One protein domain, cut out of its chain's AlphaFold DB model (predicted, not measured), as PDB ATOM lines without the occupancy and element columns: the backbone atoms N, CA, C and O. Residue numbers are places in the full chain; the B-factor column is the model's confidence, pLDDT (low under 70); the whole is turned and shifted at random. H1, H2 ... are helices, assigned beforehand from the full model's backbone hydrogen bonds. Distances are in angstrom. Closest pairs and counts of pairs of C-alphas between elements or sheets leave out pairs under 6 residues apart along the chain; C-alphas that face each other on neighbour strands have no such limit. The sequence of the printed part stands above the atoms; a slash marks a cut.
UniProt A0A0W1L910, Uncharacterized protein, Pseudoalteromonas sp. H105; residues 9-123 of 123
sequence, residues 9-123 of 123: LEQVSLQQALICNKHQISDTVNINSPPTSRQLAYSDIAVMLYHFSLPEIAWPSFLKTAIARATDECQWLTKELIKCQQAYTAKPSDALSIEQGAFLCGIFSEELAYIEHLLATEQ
ATOM      1  N   LEU A   9     -48.288 -15.809  16.841       75.88
ATOM      2  CA  LEU A   9     -47.078 -15.929  16.028       75.88
ATOM      3  C   LEU A   9     -45.944 -16.662  16.767       75.88
ATOM      4  O   LEU A   9     -45.224 -17.455  16.160       75.88
ATOM      5  N   GLU A  10     -45.795 -16.424  18.070       77.31
ATOM      6  CA  GLU A  10     -44.828 -17.132  18.921       77.31
ATOM      7  C   GLU A  10     -45.199 -18.612  19.056       77.31
ATOM      8  O   GLU A  10     -44.338 -19.475  18.899       77.31
ATOM      9  N   GLN A  11     -46.489 -18.911  19.221       80.19
ATOM     10  CA  GLN A  11     -47.010 -20.278  19.271       80.19
ATOM     11  C   GLN A  11     -46.666 -21.087  18.013       80.19
ATOM     12  O   GLN A  11     -46.175 -22.209  18.116       80.19
ATOM     13  N   VAL A  12     -46.838 -20.518  16.815       79.62
ATOM     14  CA  VAL A  12     -46.480 -21.253  15.587       79.62
ATOM     15  C   VAL A  12     -44.985 -21.398  15.410       79.62
ATOM     16  O   VAL A  12     -44.523 -22.416  14.905       79.62
ATOM     17  N   SER A  13     -44.216 -20.393  15.820       80.06
ATOM     18  CA  SER A  13     -42.757 -20.486  15.781       80.06
ATOM     19  C   SER A  13     -42.275 -21.674  16.623       80.06
ATOM     20  O   SER A  13     -41.435 -22.447  16.163       80.06
ATOM     21  N   LEU A  14     -42.883 -21.874  17.797       79.69
ATOM     22  CA  LEU A  14     -42.637 -23.017  18.679       79.69
ATOM     23  C   LEU A  14     -43.060 -24.345  18.066       79.69
ATOM     24  O   LEU A  14     -42.253 -25.271  18.019       79.69
ATOM     25  N   GLN A  15     -44.281 -24.439  17.541       77.31
ATOM     26  CA  GLN A  15     -44.738 -25.652  16.859       77.31
ATOM     27  C   GLN A  15     -43.839 -26.015  15.677       77.31
ATOM     28  O   GLN A  15     -43.445 -27.168  15.516       77.31
ATOM     29  N   GLN A  16     -43.445 -25.030  14.872       76.69
ATOM     30  CA  GLN A  16     -42.565 -25.252  13.734       76.69
ATOM     31  C   GLN A  16     -41.170 -25.721  14.171       76.69
ATOM     32  O   GLN A  16     -40.607 -26.616  13.536       76.69
ATOM     33  N   ALA A  17     -40.622 -25.153  15.250       79.19
ATOM     34  CA  ALA A  17     -39.353 -25.583  15.830       79.19
ATOM     35  C   ALA A  17     -39.419 -27.024  16.371       79.19
ATOM     36  O   ALA A  17     -38.472 -27.791  16.171       79.19
ATOM     37  N   LEU A  18     -40.542 -27.421  16.985       74.69
ATOM     38  CA  LEU A  18     -40.800 -28.793  17.451       74.69
ATOM     39  C   LEU A  18     -40.845 -29.785  16.280       74.69
ATOM     40  O   LEU A  18     -40.127 -30.789  16.300       74.69
ATOM     41  N   ILE A  19     -41.583 -29.447  15.215       72.94
ATOM     42  CA  ILE A  19     -41.667 -30.246  13.980       72.94
ATOM     43  C   ILE A  19     -40.276 -30.433  13.359       72.94
ATOM     44  O   ILE A  19     -39.881 -31.550  13.018       72.94
ATOM     45  N   CYS A  20     -39.500 -29.351  13.237       72.81
ATOM     46  CA  CYS A  20     -38.141 -29.395  12.691       72.81
ATOM     47  C   CYS A  20     -37.179 -30.238  13.550       72.81
ATOM     48  O   CYS A  20     -36.268 -30.863  13.004       72.81
ATOM     49  N   ASN A  21     -37.390 -30.297  14.870       64.62
ATOM     50  CA  ASN A  21     -36.587 -31.081  15.815       64.62
ATOM     51  C   ASN A  21     -37.099 -32.520  16.048       64.62
ATOM     52  O   ASN A  21     -36.635 -33.184  16.971       64.62
ATOM     53  N   LYS A  22     -37.952 -33.051  15.155       58.44
ATOM     54  CA  LYS A  22     -38.499 -34.432  15.127       58.44
ATOM     55  C   LYS A  22     -39.682 -34.744  16.052       58.44
ATOM     56  O   LYS A  22     -40.127 -35.891  16.037       58.44
ATOM     57  N   HIS A  23     -40.246 -33.783  16.777       54.56
ATOM     58  CA  HIS A  23     -41.496 -34.009  17.509       54.56
ATOM     59  C   HIS A  23     -42.664 -33.608  16.600       54.56
ATOM     60  O   HIS A  23     -42.877 -32.429  16.324       54.56
ATOM     61  N   GLN A  24     -43.330 -34.612  16.017       50.59
ATOM     62  CA  GLN A  24     -44.452 -34.438  15.091       50.59
ATOM     63  C   GLN A  24     -45.642 -33.816  15.818       50.59
ATOM     64  O   GLN A  24     -46.484 -34.553  16.301       50.59
ATOM     65  N   ILE A  25     -45.725 -32.486  15.824       49.69
ATOM     66  CA  ILE A  25     -46.949 -31.789  16.212       49.69
ATOM     67  C   ILE A  25     -47.765 -31.549  14.955       49.69
ATOM     68  O   ILE A  25     -47.448 -30.684  14.136       49.69
ATOM     69  N   SER A  26     -48.774 -32.390  14.760       46.19
ATOM     70  CA  SER A  26     -49.715 -32.276  13.650       46.19
ATOM     71  C   SER A  26     -50.939 -31.515  14.125       46.19
ATOM     72  O   SER A  26     -51.982 -32.122  14.325       46.19
ATOM     73  N   ASP A  27     -50.844 -30.191  14.225       48.19
ATOM     74  CA  ASP A  27     -52.048 -29.378  14.086       48.19
ATOM     75  C   ASP A  27     -51.770 -28.038  13.410       48.19
ATOM     76  O   ASP A  27     -50.853 -27.283  13.731       48.19
ATOM     77  N   THR A  28     -52.569 -27.794  12.378       50.78
ATOM     78  CA  THR A  28     -52.437 -26.710  11.413       50.78
ATOM     79  C   THR A  28     -52.678 -25.355  12.060       50.78
ATOM     80  O   THR A  28     -53.832 -24.947  12.217       50.78
ATOM     81  N   VAL A  29     -51.615 -24.597  12.334       51.97
ATOM     82  CA  VAL A  29     -51.764 -23.161  12.578       51.97
ATOM     83  C   VAL A  29     -51.534 -22.394  11.285       51.97
ATOM     84  O   VAL A  29     -50.420 -22.219  10.800       51.97
ATOM     85  N   ASN A  30     -52.643 -21.947  10.704       52.84
ATOM     86  CA  ASN A  30     -52.639 -21.040   9.571       52.84
ATOM     87  C   ASN A  30     -52.354 -19.617  10.075       52.84
ATOM     88  O   ASN A  30     -53.208 -19.013  10.729       52.84
ATOM     89  N   ILE A  31     -51.162 -19.087   9.788       56.47
ATOM     90  CA  ILE A  31     -50.808 -17.697  10.100       56.47
ATOM     91  C   ILE A  31     -50.786 -16.852   8.838       56.47
ATOM     92  O   ILE A  31     -50.161 -17.200   7.839       56.47
ATOM     93  N   ASN A  32     -51.350 -15.654   8.951       58.00
ATOM     94  CA  ASN A  32     -51.318 -14.632   7.909       58.00
ATOM     95  C   ASN A  32     -49.933 -13.966   7.730       58.00
ATOM     96  O   ASN A  32     -49.782 -13.120   6.850       58.00
ATOM     97  N   SER A  33     -48.919 -14.327   8.532       60.50
ATOM     98  CA  SER A  33     -47.542 -13.823   8.405       60.50
ATOM     99  C   SER A  33     -46.507 -14.826   8.938       60.50
ATOM    100  O   SER A  33     -46.721 -15.366  10.024       60.50
ATOM    101  N   PRO A  34     -45.384 -15.059   8.232       70.56
ATOM    102  CA  PRO A  34     -44.348 -15.990   8.673       70.56
ATOM    103  C   PRO A  34     -43.637 -15.506   9.953       70.56
ATOM    104  O   PRO A  34     -43.479 -14.293  10.131       70.56
ATOM    105  N   PRO A  35     -43.180 -16.428  10.823       76.69
ATOM    106  CA  PRO A  35     -42.319 -16.120  11.962       76.69
ATOM    107  C   PRO A  35     -41.118 -15.253  11.598       76.69
ATOM    108  O   PRO A  35     -40.482 -15.450  10.561       76.69
ATOM    109  N   THR A  36     -40.756 -14.330  12.486       82.56
ATOM    110  CA  THR A  36     -39.475 -13.622  12.374       82.56
ATOM    111  C   THR A  36     -38.307 -14.544  12.731       82.56
ATOM    112  O   THR A  36     -38.459 -15.478  13.523       82.56
ATOM    113  N   SER A  37     -37.111 -14.249  12.212       83.50
ATOM    114  CA  SER A  37     -35.888 -14.999  12.540       83.50
ATOM    115  C   SER A  37     -35.619 -15.058  14.047       83.50
ATOM    116  O   SER A  37     -35.261 -16.111  14.572       83.50
ATOM    117  N   ARG A  38     -35.901 -13.967  14.772       82.75
ATOM    118  CA  ARG A  38     -35.806 -13.926  16.233       82.75
ATOM    119  C   ARG A  38     -36.758 -14.906  16.910       82.75
ATOM    120  O   ARG A  38     -36.332 -15.624  17.807       82.75
ATOM    121  N   GLN A  39     -38.024 -14.937  16.503       82.94
ATOM    122  CA  GLN A  39     -39.004 -15.855  17.094       82.94
ATOM    123  C   GLN A  39     -38.617 -17.313  16.853       82.94
ATOM    124  O   GLN A  39     -38.707 -18.124  17.772       82.94
ATOM    125  N   LEU A  40     -38.108 -17.630  15.659       85.00
ATOM    126  CA  LEU A  40     -37.581 -18.958  15.349       85.00
ATOM    127  C   LEU A  40     -36.365 -19.306  16.213       85.00
ATOM    128  O   LEU A  40     -36.308 -20.402  16.753       85.00
ATOM    129  N   ALA A  41     -35.422 -18.380  16.405       87.12
ATOM    130  CA  ALA A  41     -34.254 -18.621  17.249       87.12
ATOM    131  C   ALA A  41     -34.634 -18.896  18.713       87.12
ATOM    132  O   ALA A  41     -34.105 -19.828  19.314       87.12
ATOM    133  N   TYR A  42     -35.562 -18.120  19.279       87.88
ATOM    134  CA  TYR A  42     -36.069 -18.355  20.635       87.88
ATOM    135  C   TYR A  42     -36.794 -19.698  20.750       87.88
ATOM    136  O   TYR A  42     -36.530 -20.460  21.677       87.88
ATOM    137  N   SER A  43     -37.639 -20.011  19.768       88.00
ATOM    138  CA  SER A  43     -38.383 -21.270  19.702       88.00
ATOM    139  C   SER A  43     -37.449 -22.479  19.616       88.00
ATOM    140  O   SER A  43     -37.575 -23.413  20.403       88.00
ATOM    141  N   ASP A  44     -36.454 -22.437  18.724       88.25
ATOM    142  CA  ASP A  44     -35.431 -23.480  18.589       88.25
ATOM    143  C   ASP A  44     -34.695 -23.710  19.919       88.25
ATOM    144  O   ASP A  44     -34.447 -24.852  20.308       88.25
ATOM    145  N   ILE A  45     -34.343 -22.637  20.636       91.94
ATOM    146  CA  ILE A  45     -33.637 -22.734  21.920       91.94
ATOM    147  C   ILE A  45     -34.532 -23.338  23.003       91.94
ATOM    148  O   ILE A  45     -34.061 -24.212  23.732       91.94
ATOM    149  N   ALA A  46     -35.801 -22.935  23.085       91.75
ATOM    150  CA  ALA A  46     -36.762 -23.499  24.031       91.75
ATOM    151  C   ALA A  46     -36.945 -25.011  23.819       91.75
ATOM    152  O   ALA A  46     -36.880 -25.786  24.770       91.75
ATOM    153  N   VAL A  47     -37.077 -25.445  22.561       88.62
ATOM    154  CA  VAL A  47     -37.186 -26.867  22.203       88.62
ATOM    155  C   VAL A  47     -35.919 -27.636  22.579       88.62
ATOM    156  O   VAL A  47     -35.992 -28.685  23.214       88.62
ATOM    157  N   MET A  48     -34.734 -27.108  22.260       89.06
ATOM    158  CA  MET A  48     -33.474 -27.750  22.656       89.06
ATOM    159  C   MET A  48     -33.306 -27.836  24.181       89.06
ATOM    160  O   MET A  48     -32.753 -28.816  24.681       89.06
ATOM    161  N   LEU A  49     -33.771 -26.826  24.924       90.62
ATOM    162  CA  LEU A  49     -33.734 -26.802  26.387       90.62
ATOM    163  C   LEU A  49     -34.686 -27.843  26.996       90.62
ATOM    164  O   LEU A  49     -34.331 -28.516  27.966       90.62
ATOM    165  N   TYR A  50     -35.860 -28.024  26.391       86.75
ATOM    166  CA  TYR A  50     -36.777 -29.103  26.740       86.75
ATOM    167  C   TYR A  50     -36.115 -30.480  26.545       86.75
ATOM    168  O   TYR A  50     -36.060 -31.273  27.483       86.75
ATOM    169  N   HIS A  51     -35.483 -30.730  25.390       80.69
ATOM    170  CA  HIS A  51     -34.758 -31.987  25.128       80.69
ATOM    171  C   HIS A  51     -33.557 -32.217  26.049       80.69
ATOM    172  O   HIS A  51     -33.271 -33.350  26.438       80.69
ATOM    173  N   PHE A  52     -32.856 -31.152  26.445       77.75
ATOM    174  CA  PHE A  52     -31.811 -31.256  27.462       77.75
ATOM    175  C   PHE A  52     -32.364 -31.759  28.804       77.75
ATOM    176  O   PHE A  52     -31.717 -32.564  29.472       77.75
ATOM    177  N   SER A  53     -33.570 -31.324  29.175       73.88
ATOM    178  CA  SER A  53     -34.241 -31.760  30.406       73.88
ATOM    179  C   SER A  53     -34.660 -33.240  30.364       73.88
ATOM    180  O   SER A  53     -34.911 -33.828  31.414       73.88
ATOM    181  N   LEU A  54     -34.679 -33.855  29.171       65.75
ATOM    182  CA  LEU A  54     -34.946 -35.277  28.906       65.75
ATOM    183  C   LEU A  54     -33.665 -36.134  28.744       65.75
ATOM    184  O   LEU A  54     -33.702 -37.249  28.226       65.75
ATOM    185  N   PRO A  55     -32.542 -35.695  29.324       72.06
ATOM    186  CA  PRO A  55     -31.170 -36.111  28.988       72.06
ATOM    187  C   PRO A  55     -30.817 -36.450  27.526       72.06
ATOM    188  O   PRO A  55     -29.860 -37.191  27.293       72.06
ATOM    189  N   GLU A  56     -31.527 -35.921  26.527       65.19
ATOM    190  CA  GLU A  56     -31.319 -36.312  25.121       65.19
ATOM    191  C   GLU A  56     -30.126 -35.597  24.467       65.19
ATOM    192  O   GLU A  56     -29.586 -36.048  23.454       65.19
ATOM    193  N   ILE A  57     -29.694 -34.476  25.050       75.50
ATOM    194  CA  ILE A  57     -28.638 -33.608  24.523       75.50
ATOM    195  C   ILE A  57     -27.597 -33.351  25.616       75.50
ATOM    196  O   ILE A  57     -27.927 -33.104  26.769       75.50
ATOM    197  N   ALA A  58     -26.310 -33.353  25.258       86.81
ATOM    198  CA  ALA A  58     -25.247 -32.960  26.180       86.81
ATOM    199  C   ALA A  58     -25.219 -31.433  26.389       86.81
ATOM    200  O   ALA A  58     -25.235 -30.674  25.415       86.81
ATOM    201  N   TRP A  59     -25.072 -30.977  27.639       89.31
ATOM    202  CA  TRP A  59     -25.061 -29.550  28.002       89.31
ATOM    203  C   TRP A  59     -24.092 -28.677  27.172       89.31
ATOM    204  O   TRP A  59     -24.506 -27.622  26.681       89.31
ATOM    205  N   PRO A  60     -22.835 -29.096  26.903       90.62
ATOM    206  CA  PRO A  60     -21.925 -28.304  26.071       90.62
ATOM    207  C   PRO A  60     -22.406 -28.144  24.625       90.62
ATOM    208  O   PRO A  60     -22.213 -27.087  24.017       90.62
ATOM    209  N   SER A  61     -23.035 -29.186  24.069       90.56
ATOM    210  CA  SER A  61     -23.599 -29.157  22.717       90.56
ATOM    211  C   SER A  61     -24.823 -28.252  22.653       90.56
ATOM    212  O   SER A  61     -24.933 -27.466  21.714       90.56
ATOM    213  N   PHE A  62     -25.690 -28.308  23.670       92.88
ATOM    214  CA  PHE A  62     -26.808 -27.378  23.821       92.88
ATOM    215  C   PHE A  62     -26.314 -25.925  23.809       92.88
ATOM    216  O   PHE A  62     -26.721 -25.148  22.946       92.88
ATOM    217  N   LEU A  63     -25.368 -25.572  24.689       93.44
ATOM    218  CA  LEU A  63     -24.860 -24.201  24.797       93.44
ATOM    219  C   LEU A  63     -24.249 -23.701  23.487       93.44
ATOM    220  O   LEU A  63     -24.523 -22.579  23.067       93.44
ATOM    221  N   LYS A  64     -23.450 -24.531  22.808       94.12
ATOM    222  CA  LYS A  64     -22.842 -24.161  21.523       94.12
ATOM    223  C   LYS A  64     -23.903 -23.822  20.472       94.12
ATOM    224  O   LYS A  64     -23.779 -22.806  19.789       94.12
ATOM    225  N   THR A  65     -24.929 -24.659  20.342       91.75
ATOM    226  CA  THR A  65     -25.993 -24.468  19.347       91.75
ATOM    227  C   THR A  65     -26.897 -23.294  19.715       91.75
ATOM    228  O   THR A  65     -27.221 -22.483  18.848       91.75
ATOM    229  N   ALA A  66     -27.237 -23.137  20.997       93.19
ATOM    230  CA  ALA A  66     -28.044 -22.023  21.482       93.19
ATOM    231  C   ALA A  66     -27.352 -20.668  21.254       93.19
ATOM    232  O   ALA A  66     -27.986 -19.727  20.783       93.19
ATOM    233  N   ILE A  67     -26.038 -20.574  21.502       94.69
ATOM    234  CA  ILE A  67     -25.253 -19.362  21.205       94.69
ATOM    235  C   ILE A  67     -25.305 -19.054  19.708       94.69
ATOM    236  O   ILE A  67     -25.597 -17.921  19.329       94.69
ATOM    237  N   ALA A  68     -25.061 -20.050  18.852       93.69
ATOM    238  CA  ALA A  68     -25.080 -19.862  17.404       93.69
ATOM    239  C   ALA A  68     -26.446 -19.368  16.897       93.69
ATOM    240  O   ALA A  68     -26.496 -18.510  16.022       93.69
ATOM    241  N   ARG A  69     -27.546 -19.861  17.480       91.06
ATOM    242  CA  ARG A  69     -28.904 -19.395  17.164       91.06
ATOM    243  C   ARG A  69     -29.198 -17.985  17.669       91.06
ATOM    244  O   ARG A  69     -29.895 -17.242  16.990       91.06
ATOM    245  N   ALA A  70     -28.668 -17.604  18.827       93.06
ATOM    246  CA  ALA A  70     -28.950 -16.303  19.427       93.06
ATOM    247  C   ALA A  70     -28.075 -15.154  18.883       93.06
ATOM    248  O   ALA A  70     -28.501 -14.001  18.970       93.06
ATOM    249  N   THR A  71     -26.881 -15.445  18.342       90.19
ATOM    250  CA  THR A  71     -25.797 -14.456  18.116       90.19
ATOM    251  C   THR A  71     -26.207 -13.269  17.239       90.19
ATOM    252  O   THR A  71     -25.814 -12.139  17.536       90.19
ATOM    253  N   ASP A  72     -27.067 -13.491  16.245       89.56
ATOM    254  CA  ASP A  72     -27.535 -12.440  15.330       89.56
ATOM    255  C   ASP A  72     -28.929 -11.895  15.690       89.56
ATOM    256  O   ASP A  72     -29.312 -10.803  15.271       89.56
ATOM    257  N   GLU A  73     -29.675 -12.612  16.534       91.25
ATOM    258  CA  GLU A  73     -31.091 -12.334  16.797       91.25
ATOM    259  C   GLU A  73     -31.333 -11.654  18.151       91.25
ATOM    260  O   GLU A  73     -32.219 -10.798  18.290       91.25
ATOM    261  N   CYS A  74     -30.537 -12.013  19.165       89.94
ATOM    262  CA  CYS A  74     -30.624 -11.462  20.510       89.94
ATOM    263  C   CYS A  74     -29.270 -11.422  21.225       89.94
ATOM    264  O   CYS A  74     -28.794 -12.397  21.814       89.94
ATOM    265  N   GLN A  75     -28.683 -10.227  21.268       90.88
ATOM    266  CA  GLN A  75     -27.404  -9.988  21.936       90.88
ATOM    267  C   GLN A  75     -27.455 -10.218  23.449       90.88
ATOM    268  O   GLN A  75     -26.458 -10.640  24.030       90.88
ATOM    269  N   TRP A  76     -28.582  -9.913  24.102       94.06
ATOM    270  CA  TRP A  76     -28.721 -10.125  25.544       94.06
ATOM    271  C   TRP A  76     -28.658 -11.618  25.879       94.06
ATOM    272  O   TRP A  76     -27.796 -12.030  26.651       94.06
ATOM    273  N   LEU A  77     -29.479 -12.431  25.208       92.19
ATOM    274  CA  LEU A  77     -29.506 -13.880  25.401       92.19
ATOM    275  C   LEU A  77     -28.157 -14.518  25.046       92.19
ATOM    276  O   LEU A  77     -27.639 -15.339  25.797       92.19
ATOM    277  N   THR A  78     -27.543 -14.079  23.947       95.06
ATOM    278  CA  THR A  78     -26.205 -14.531  23.536       95.06
ATOM    279  C   THR A  78     -25.171 -14.315  24.637       95.06
ATOM    280  O   THR A  78     -24.383 -15.213  24.931       95.06
ATOM    281  N   LYS A  79     -25.172 -13.140  25.280       95.38
ATOM    282  CA  LYS A  79     -24.236 -12.836  26.370       95.38
ATOM    283  C   LYS A  79     -24.441 -13.758  27.568       95.38
ATOM    284  O   LYS A  79     -23.451 -14.233  28.117       95.38
ATOM    285  N   GLU A  80     -25.684 -14.025  27.963       96.12
ATOM    286  CA  GLU A  80     -25.964 -14.938  29.078       96.12
ATOM    287  C   GLU A  80     -25.543 -16.379  28.752       96.12
ATOM    288  O   GLU A  80     -24.848 -17.010  29.548       96.12
ATOM    289  N   LEU A  81     -25.830 -16.869  27.544       95.44
ATOM    290  CA  LEU A  81     -25.400 -18.202  27.107       95.44
ATOM    291  C   LEU A  81     -23.868 -18.342  27.053       95.44
ATOM    292  O   LEU A  81     -23.321 -19.366  27.467       95.44
ATOM    293  N   ILE A  82     -23.154 -17.303  26.602       96.31
ATOM    294  CA  ILE A  82     -21.681 -17.276  26.616       96.31
ATOM    295  C   ILE A  82     -21.148 -17.338  28.052       96.31
ATOM    296  O   ILE A  82     -20.195 -18.074  28.308       96.31
ATOM    297  N   LYS A  83     -21.758 -16.621  29.006       96.19
ATOM    298  CA  LYS A  83     -21.371 -16.720  30.425       96.19
ATOM    299  C   LYS A  83     -21.565 -18.140  30.952       96.19
ATOM    300  O   LYS A  83     -20.663 -18.658  31.610       96.19
ATOM    301  N   CYS A  84     -22.687 -18.788  30.627       94.75
ATOM    302  CA  CYS A  84     -22.928 -20.184  30.997       94.75
ATOM    303  C   CYS A  84     -21.833 -21.108  30.439       94.75
ATOM    304  O   CYS A  84     -21.255 -21.900  31.185       94.75
ATOM    305  N   GLN A  85     -21.476 -20.949  29.159       95.44
ATOM    306  CA  GLN A  85     -20.410 -21.719  28.512       95.44
ATOM    307  C   GLN A  85     -19.040 -21.493  29.157       95.44
ATOM    308  O   GLN A  85     -18.316 -22.458  29.405       95.44
ATOM    309  N   GLN A  86     -18.679 -20.245  29.456       95.81
ATOM    310  CA  GLN A  86     -17.408 -19.915  30.101       95.81
ATOM    311  C   GLN A  86     -17.323 -20.499  31.513       95.81
ATOM    312  O   GLN A  86     -16.328 -21.141  31.849       95.81
ATOM    313  N   ALA A  87     -18.379 -20.340  32.315       94.25
ATOM    314  CA  ALA A  87     -18.449 -20.903  33.659       94.25
ATOM    315  C   ALA A  87     -18.352 -22.437  33.632       94.25
ATOM    316  O   ALA A  87     -17.580 -23.017  34.396       94.25
ATOM    317  N   TYR A  88     -19.065 -23.087  32.706       92.75
ATOM    318  CA  TYR A  88     -19.013 -24.540  32.553       92.75
ATOM    319  C   TYR A  88     -17.640 -25.024  32.083       92.75
ATOM    320  O   TYR A  88     -17.135 -26.014  32.596       92.75
ATOM    321  N   THR A  89     -16.989 -24.302  31.168       92.94
ATOM    322  CA  THR A  89     -15.630 -24.632  30.702       92.94
ATOM    323  C   THR A  89     -14.596 -24.495  31.821       92.94
ATOM    324  O   THR A  89     -13.680 -25.308  31.913       92.94
ATOM    325  N   ALA A  90     -14.743 -23.489  32.689       94.88
ATOM    326  CA  ALA A  90     -13.833 -23.268  33.811       94.88
ATOM    327  C   ALA A  90     -13.945 -24.362  34.886       94.88
ATOM    328  O   ALA A  90     -12.934 -24.753  35.471       94.88
ATOM    329  N   LYS A  91     -15.163 -24.853  35.157       92.25
ATOM    330  CA  LYS A  91     -15.403 -25.921  36.134       92.25
ATOM    331  C   LYS A  91     -16.610 -26.787  35.736       92.25
ATOM    332  O   LYS A  91     -17.712 -26.566  36.246       92.25
ATOM    333  N   PRO A  92     -16.411 -27.797  34.872       90.69
ATOM    334  CA  PRO A  92     -17.489 -28.682  34.446       90.69
ATOM    335  C   PRO A  92     -18.034 -29.472  35.636       90.69
ATOM    336  O   PRO A  92     -17.276 -30.118  36.362       90.69
ATOM    337  N   SER A  93     -19.344 -29.414  35.855       91.81
ATOM    338  CA  SER A  93     -20.020 -30.256  36.842       91.81
ATOM    339  C   SER A  93     -21.507 -30.371  36.537       91.81
ATOM    340  O   SER A  93     -22.106 -29.427  36.019       91.81
ATOM    341  N   ASP A  94     -22.099 -31.499  36.922       87.94
ATOM    342  CA  ASP A  94     -23.533 -31.743  36.743       87.94
ATOM    343  C   ASP A  94     -24.370 -30.725  37.525       87.94
ATOM    344  O   ASP A  94     -25.348 -30.186  37.010       87.94
ATOM    345  N   ALA A  95     -23.925 -30.379  38.738       91.06
ATOM    346  CA  ALA A  95     -24.551 -29.350  39.566       91.06
ATOM    347  C   ALA A  95     -24.625 -27.995  38.845       91.06
ATOM    348  O   ALA A  95     -25.665 -27.342  38.871       91.06
ATOM    349  N   LEU A  96     -23.554 -27.602  38.147       91.06
ATOM    350  CA  LEU A  96     -23.527 -26.355  37.387       91.06
ATOM    351  C   LEU A  96     -24.438 -26.414  36.155       91.06
ATOM    352  O   LEU A  96     -25.122 -25.437  35.871       91.06
ATOM    353  N   SER A  97     -24.487 -27.540  35.432       90.25
ATOM    354  CA  SER A  97     -25.440 -27.680  34.319       90.25
ATOM    355  C   SER A  97     -26.894 -27.663  34.789       90.25
ATOM    356  O   SER A  97     -27.736 -27.101  34.101       90.25
ATOM    357  N   ILE A  98     -27.191 -28.209  35.972       89.56
ATOM    358  CA  ILE A  98     -28.534 -28.162  36.566       89.56
ATOM    359  C   ILE A  98     -28.900 -26.723  36.951       89.56
ATOM    360  O   ILE A  98     -29.992 -26.265  36.630       89.56
ATOM    361  N   GLU A  99     -27.987 -25.990  37.595       92.62
ATOM    362  CA  GLU A  99     -28.197 -24.585  37.966       92.62
ATOM    363  C   GLU A  99     -28.435 -23.702  36.734       92.62
ATOM    364  O   GLU A  99     -29.403 -22.941  36.676       92.62
ATOM    365  N   GLN A 100     -27.578 -23.830  35.720       93.88
ATOM    366  CA  GLN A 100     -27.719 -23.072  34.480       93.88
ATOM    367  C   GLN A 100     -28.972 -23.490  33.699       93.88
ATOM    368  O   GLN A 100     -29.641 -22.634  33.125       93.88
ATOM    369  N   GLY A 101     -29.317 -24.780  33.709       91.25
ATOM    370  CA  GLY A 101     -30.566 -25.294  33.151       91.25
ATOM    371  C   GLY A 101     -31.777 -24.641  33.811       91.25
ATOM    372  O   GLY A 101     -32.607 -24.076  33.112       91.25
ATOM    373  N   ALA A 102     -31.832 -24.605  35.144       91.31
ATOM    374  CA  ALA A 102     -32.915 -23.956  35.885       91.31
ATOM    375  C   ALA A 102     -33.027 -22.453  35.577       91.31
ATOM    376  O   ALA A 102     -34.131 -21.937  35.402       91.31
ATOM    377  N   PHE A 103     -31.893 -21.754  35.464       93.50
ATOM    378  CA  PHE A 103     -31.864 -20.352  35.047       93.50
ATOM    379  C   PHE A 103     -32.479 -20.151  33.652       93.50
ATOM    380  O   PHE A 103     -33.342 -19.287  33.481       93.50
ATOM    381  N   LEU A 104     -32.082 -20.964  32.668       93.31
ATOM    382  CA  LEU A 104     -32.639 -20.885  31.316       93.31
ATOM    383  C   LEU A 104     -34.112 -21.307  31.278       93.31
ATOM    384  O   LEU A 104     -34.893 -20.666  30.584       93.31
ATOM    385  N   CYS A 105     -34.527 -22.305  32.060       91.62
ATOM    386  CA  CYS A 105     -35.937 -22.682  32.170       91.62
ATOM    387  C   CYS A 105     -36.790 -21.530  32.712       91.62
ATOM    388  O   CYS A 105     -37.929 -21.368  32.294       91.62
ATOM    389  N   GLY A 106     -36.237 -20.691  33.594       90.88
ATOM    390  CA  GLY A 106     -36.895 -19.455  34.015       90.88
ATOM    391  C   GLY A 106     -37.088 -18.462  32.865       90.88
ATOM    392  O   GLY A 106     -38.167 -17.887  32.732       90.88
ATOM    393  N   ILE A 107     -36.066 -18.293  32.016       91.31
ATOM    394  CA  ILE A 107     -36.121 -17.407  30.838       91.31
ATOM    395  C   ILE A 107     -37.166 -17.885  29.824       91.31
ATOM    396  O   ILE A 107     -37.896 -17.054  29.302       91.31
ATOM    397  N   PHE A 108     -37.238 -19.193  29.576       91.12
ATOM    398  CA  PHE A 108     -38.117 -19.809  28.571       91.12
ATOM    399  C   PHE A 108     -39.383 -20.437  29.176       91.12
ATOM    400  O   PHE A 108     -39.934 -21.395  28.639       91.12
ATOM    401  N   SER A 109     -39.812 -19.973  30.349       88.81
ATOM    402  CA  SER A 109     -40.869 -20.641  31.120       88.81
ATOM    403  C   SER A 109     -42.223 -20.675  30.401       88.81
ATOM    404  O   SER A 109     -42.948 -21.661  30.526       88.81
ATOM    405  N   GLU A 110     -42.553 -19.644  29.621       84.69
ATOM    406  CA  GLU A 110     -43.791 -19.592  28.833       84.69
ATOM    407  C   GLU A 110     -43.731 -20.556  27.639       84.69
ATOM    408  O   GLU A 110     -44.675 -21.310  27.395       84.69
ATOM    409  N   GLU A 111     -42.604 -20.586  26.929       87.75
ATOM    410  CA  GLU A 111     -42.362 -21.491  25.808       87.75
ATOM    411  C   GLU A 111     -42.361 -22.956  26.244       87.75
ATOM    412  O   GLU A 111     -42.977 -23.793  25.588       87.75
ATOM    413  N   LEU A 112     -41.721 -23.266  27.375       88.44
ATOM    414  CA  LEU A 112     -41.698 -24.611  27.947       88.44
ATOM    415  C   LEU A 112     -43.095 -25.063  28.384       88.44
ATOM    416  O   LEU A 112     -43.502 -26.171  28.043       88.44
ATOM    417  N   ALA A 113     -43.860 -24.199  29.058       86.81
ATOM    418  CA  ALA A 113     -45.237 -24.510  29.440       86.81
ATOM    419  C   ALA A 113     -46.131 -24.772  28.214       86.81
ATOM    420  O   ALA A 113     -47.013 -25.631  28.246       86.81
ATOM    421  N   TYR A 114     -45.898 -24.053  27.113       84.56
ATOM    422  CA  TYR A 114     -46.615 -24.278  25.862       84.56
ATOM    423  C   TYR A 114     -46.211 -25.588  25.175       84.56
ATOM    424  O   TYR A 114     -47.089 -26.314  24.713       84.56
ATOM    425  N   ILE A 115     -44.918 -25.931  25.154       85.44
ATOM    426  CA  ILE A 115     -44.435 -27.236  24.670       85.44
ATOM    427  C   ILE A 115     -45.104 -28.374  25.455       85.44
ATOM    428  O   ILE A 115     -45.649 -29.295  24.851       85.44
ATOM    429  N   GLU A 116     -45.117 -28.295  26.789       84.62
ATOM    430  CA  GLU A 116     -45.769 -29.290  27.649       84.62
ATOM    431  C   GLU A 116     -47.268 -29.409  27.360       84.62
ATOM    432  O   GLU A 116     -47.789 -30.520  27.260       84.62
ATOM    433  N   HIS A 117     -47.959 -28.277  27.188       83.88
ATOM    434  CA  HIS A 117     -49.376 -28.264  26.838       83.88
ATOM    435  C   HIS A 117     -49.643 -28.956  25.498       83.88
ATOM    436  O   HIS A 117     -50.541 -29.790  25.420       83.88
ATOM    437  N   LEU A 118     -48.846 -28.647  24.469       78.88
ATOM    438  CA  LEU A 118     -48.979 -29.259  23.148       78.88
ATOM    439  C   LEU A 118     -48.741 -30.772  23.186       78.88
ATOM    440  O   LEU A 118     -49.540 -31.532  22.647       78.88
ATOM    441  N   LEU A 119     -47.683 -31.222  23.861       75.56
ATOM    442  CA  LEU A 119     -47.373 -32.649  23.969       75.56
ATOM    443  C   LEU A 119     -48.428 -33.413  24.782       75.56
ATOM    444  O   LEU A 119     -48.715 -34.569  24.481       75.56
ATOM    445  N   ALA A 120     -49.037 -32.778  25.787       76.94
ATOM    446  CA  ALA A 120     -50.130 -33.371  26.555       76.94
ATOM    447  C   ALA A 120     -51.427 -33.519  25.742       76.94
ATOM    448  O   ALA A 120     -52.236 -34.389  26.049       76.94
ATOM    449  N   THR A 121     -51.640 -32.681  24.722       70.19
ATOM    450  CA  THR A 121     -52.809 -32.774  23.832       70.19
ATOM    451  C   THR A 121     -52.674 -33.823  22.723       70.19
ATOM    452  O   THR A 121     -53.676 -34.145  22.091       70.19
ATOM    453  N   GLU A 122     -51.478 -34.378  22.502       56.81
ATOM    454  CA  GLU A 122     -51.230 -35.452  21.522       56.81
ATOM    455  C   GLU A 122     -51.319 -36.880  22.107       56.81
ATOM    456  O   GLU A 122     -51.120 -37.853  21.374       56.81
ATOM    457  N   GLN A 123     -51.613 -37.021  23.408       46.62
ATOM    458  CA  GLN A 123     -51.830 -38.306  24.101       46.62
ATOM    459  C   GLN A 123     -53.315 -38.661  24.221       46.62
ATOM    460  O   GLN A 123     -53.624 -39.869  24.085       46.62
TER     461      GLN A 123
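This is residues 9 to 123 of the 123 residues of an uncharacterized protein of Pseudoalteromonas sp. H105 (UniProt A0A0W1L910). H2 runs through the middle of this all-helix domain, with H3, H4 and H5 folding back and forth on one side of it, H1 crossing it steeply on the other, and H6 packing on H2 and H1 with residues 111 to 115 and running away from H2 beyond them. H2 to H5 make a four-helix up-and-down bundle, each helix running against the one before it, with H5 only loosely closing it, and residues 21 to 36 make a long loop beyond H1. You have 115 residues printed, with six named helices, H1 to H6 in order, and no named strand. The whole is compact, with a radius of gyration of the C-alphas of 14.3 A and spans of 46 by 32 by 21 A.

Find C-alpha 9 at (-47.078, -15.929, 16.028); from there H1 runs over residues 9 to 20, 16.5 A from first to last C-alpha. Go on to C-alpha 37 at (-35.888, -14.999, 12.540), where H2, the longest helix, begins; it covers residues 37 to 53 and 24.6 A. H3 follows at residues 59 to 70, 16.3 A long, and H4 at residues 75 to 90, 22.4 A. H5 takes residues 94 to 107, 20.0 A, and H6 residues 109 to 121, 18.5 A, ending at C-alpha 121 at (-52.809, -32.774, 23.832).

Begin at H2, the hub, which touches four helices. H1 touches it at a steep tilt of 55 degrees, the C-alphas of Leu 14 and Ser 43 being closest at 4.7 A. H2 and H3 form a helical hairpin at a shallow tilt of 10 degrees, closest at the C-alphas of Ala 41 and Arg 69, 5.4 A. H3 and H4 form the next at 22 degrees, closest at the C-alphas of Ala 70 and Thr 78, 5.2 A. In the hairpin of H4 and H5 the two only just touch, with 3 pairs of C-alphas within 8 A, the closest Cys 84 and Gln 100 at 6.6 A. Residues 101 to 105 of H5 touch H2, closest at the C-alphas of Leu 49 and Cys 105, 7.4 A. Residues 111 to 115 of H6 touch both H2 and H1; the closest C-alphas are Ala 46 and Glu 111, 6.2 A, and Leu 14 and Glu 111, 7.3 A. H1 and H4 are apart. In H1 to H6 every O i to N i+4 pair is within hydrogen-bond range.

Look for the two C-alphas farthest apart at Asn 32 and Lys 91, 47.1 A. The printed part has no cut; the link from H1 to H2 is long, the others tight. Mean pLDDT of the printed part is 82.5, and residues 21 to 33, 54, 56, 122 and 123 are under 70.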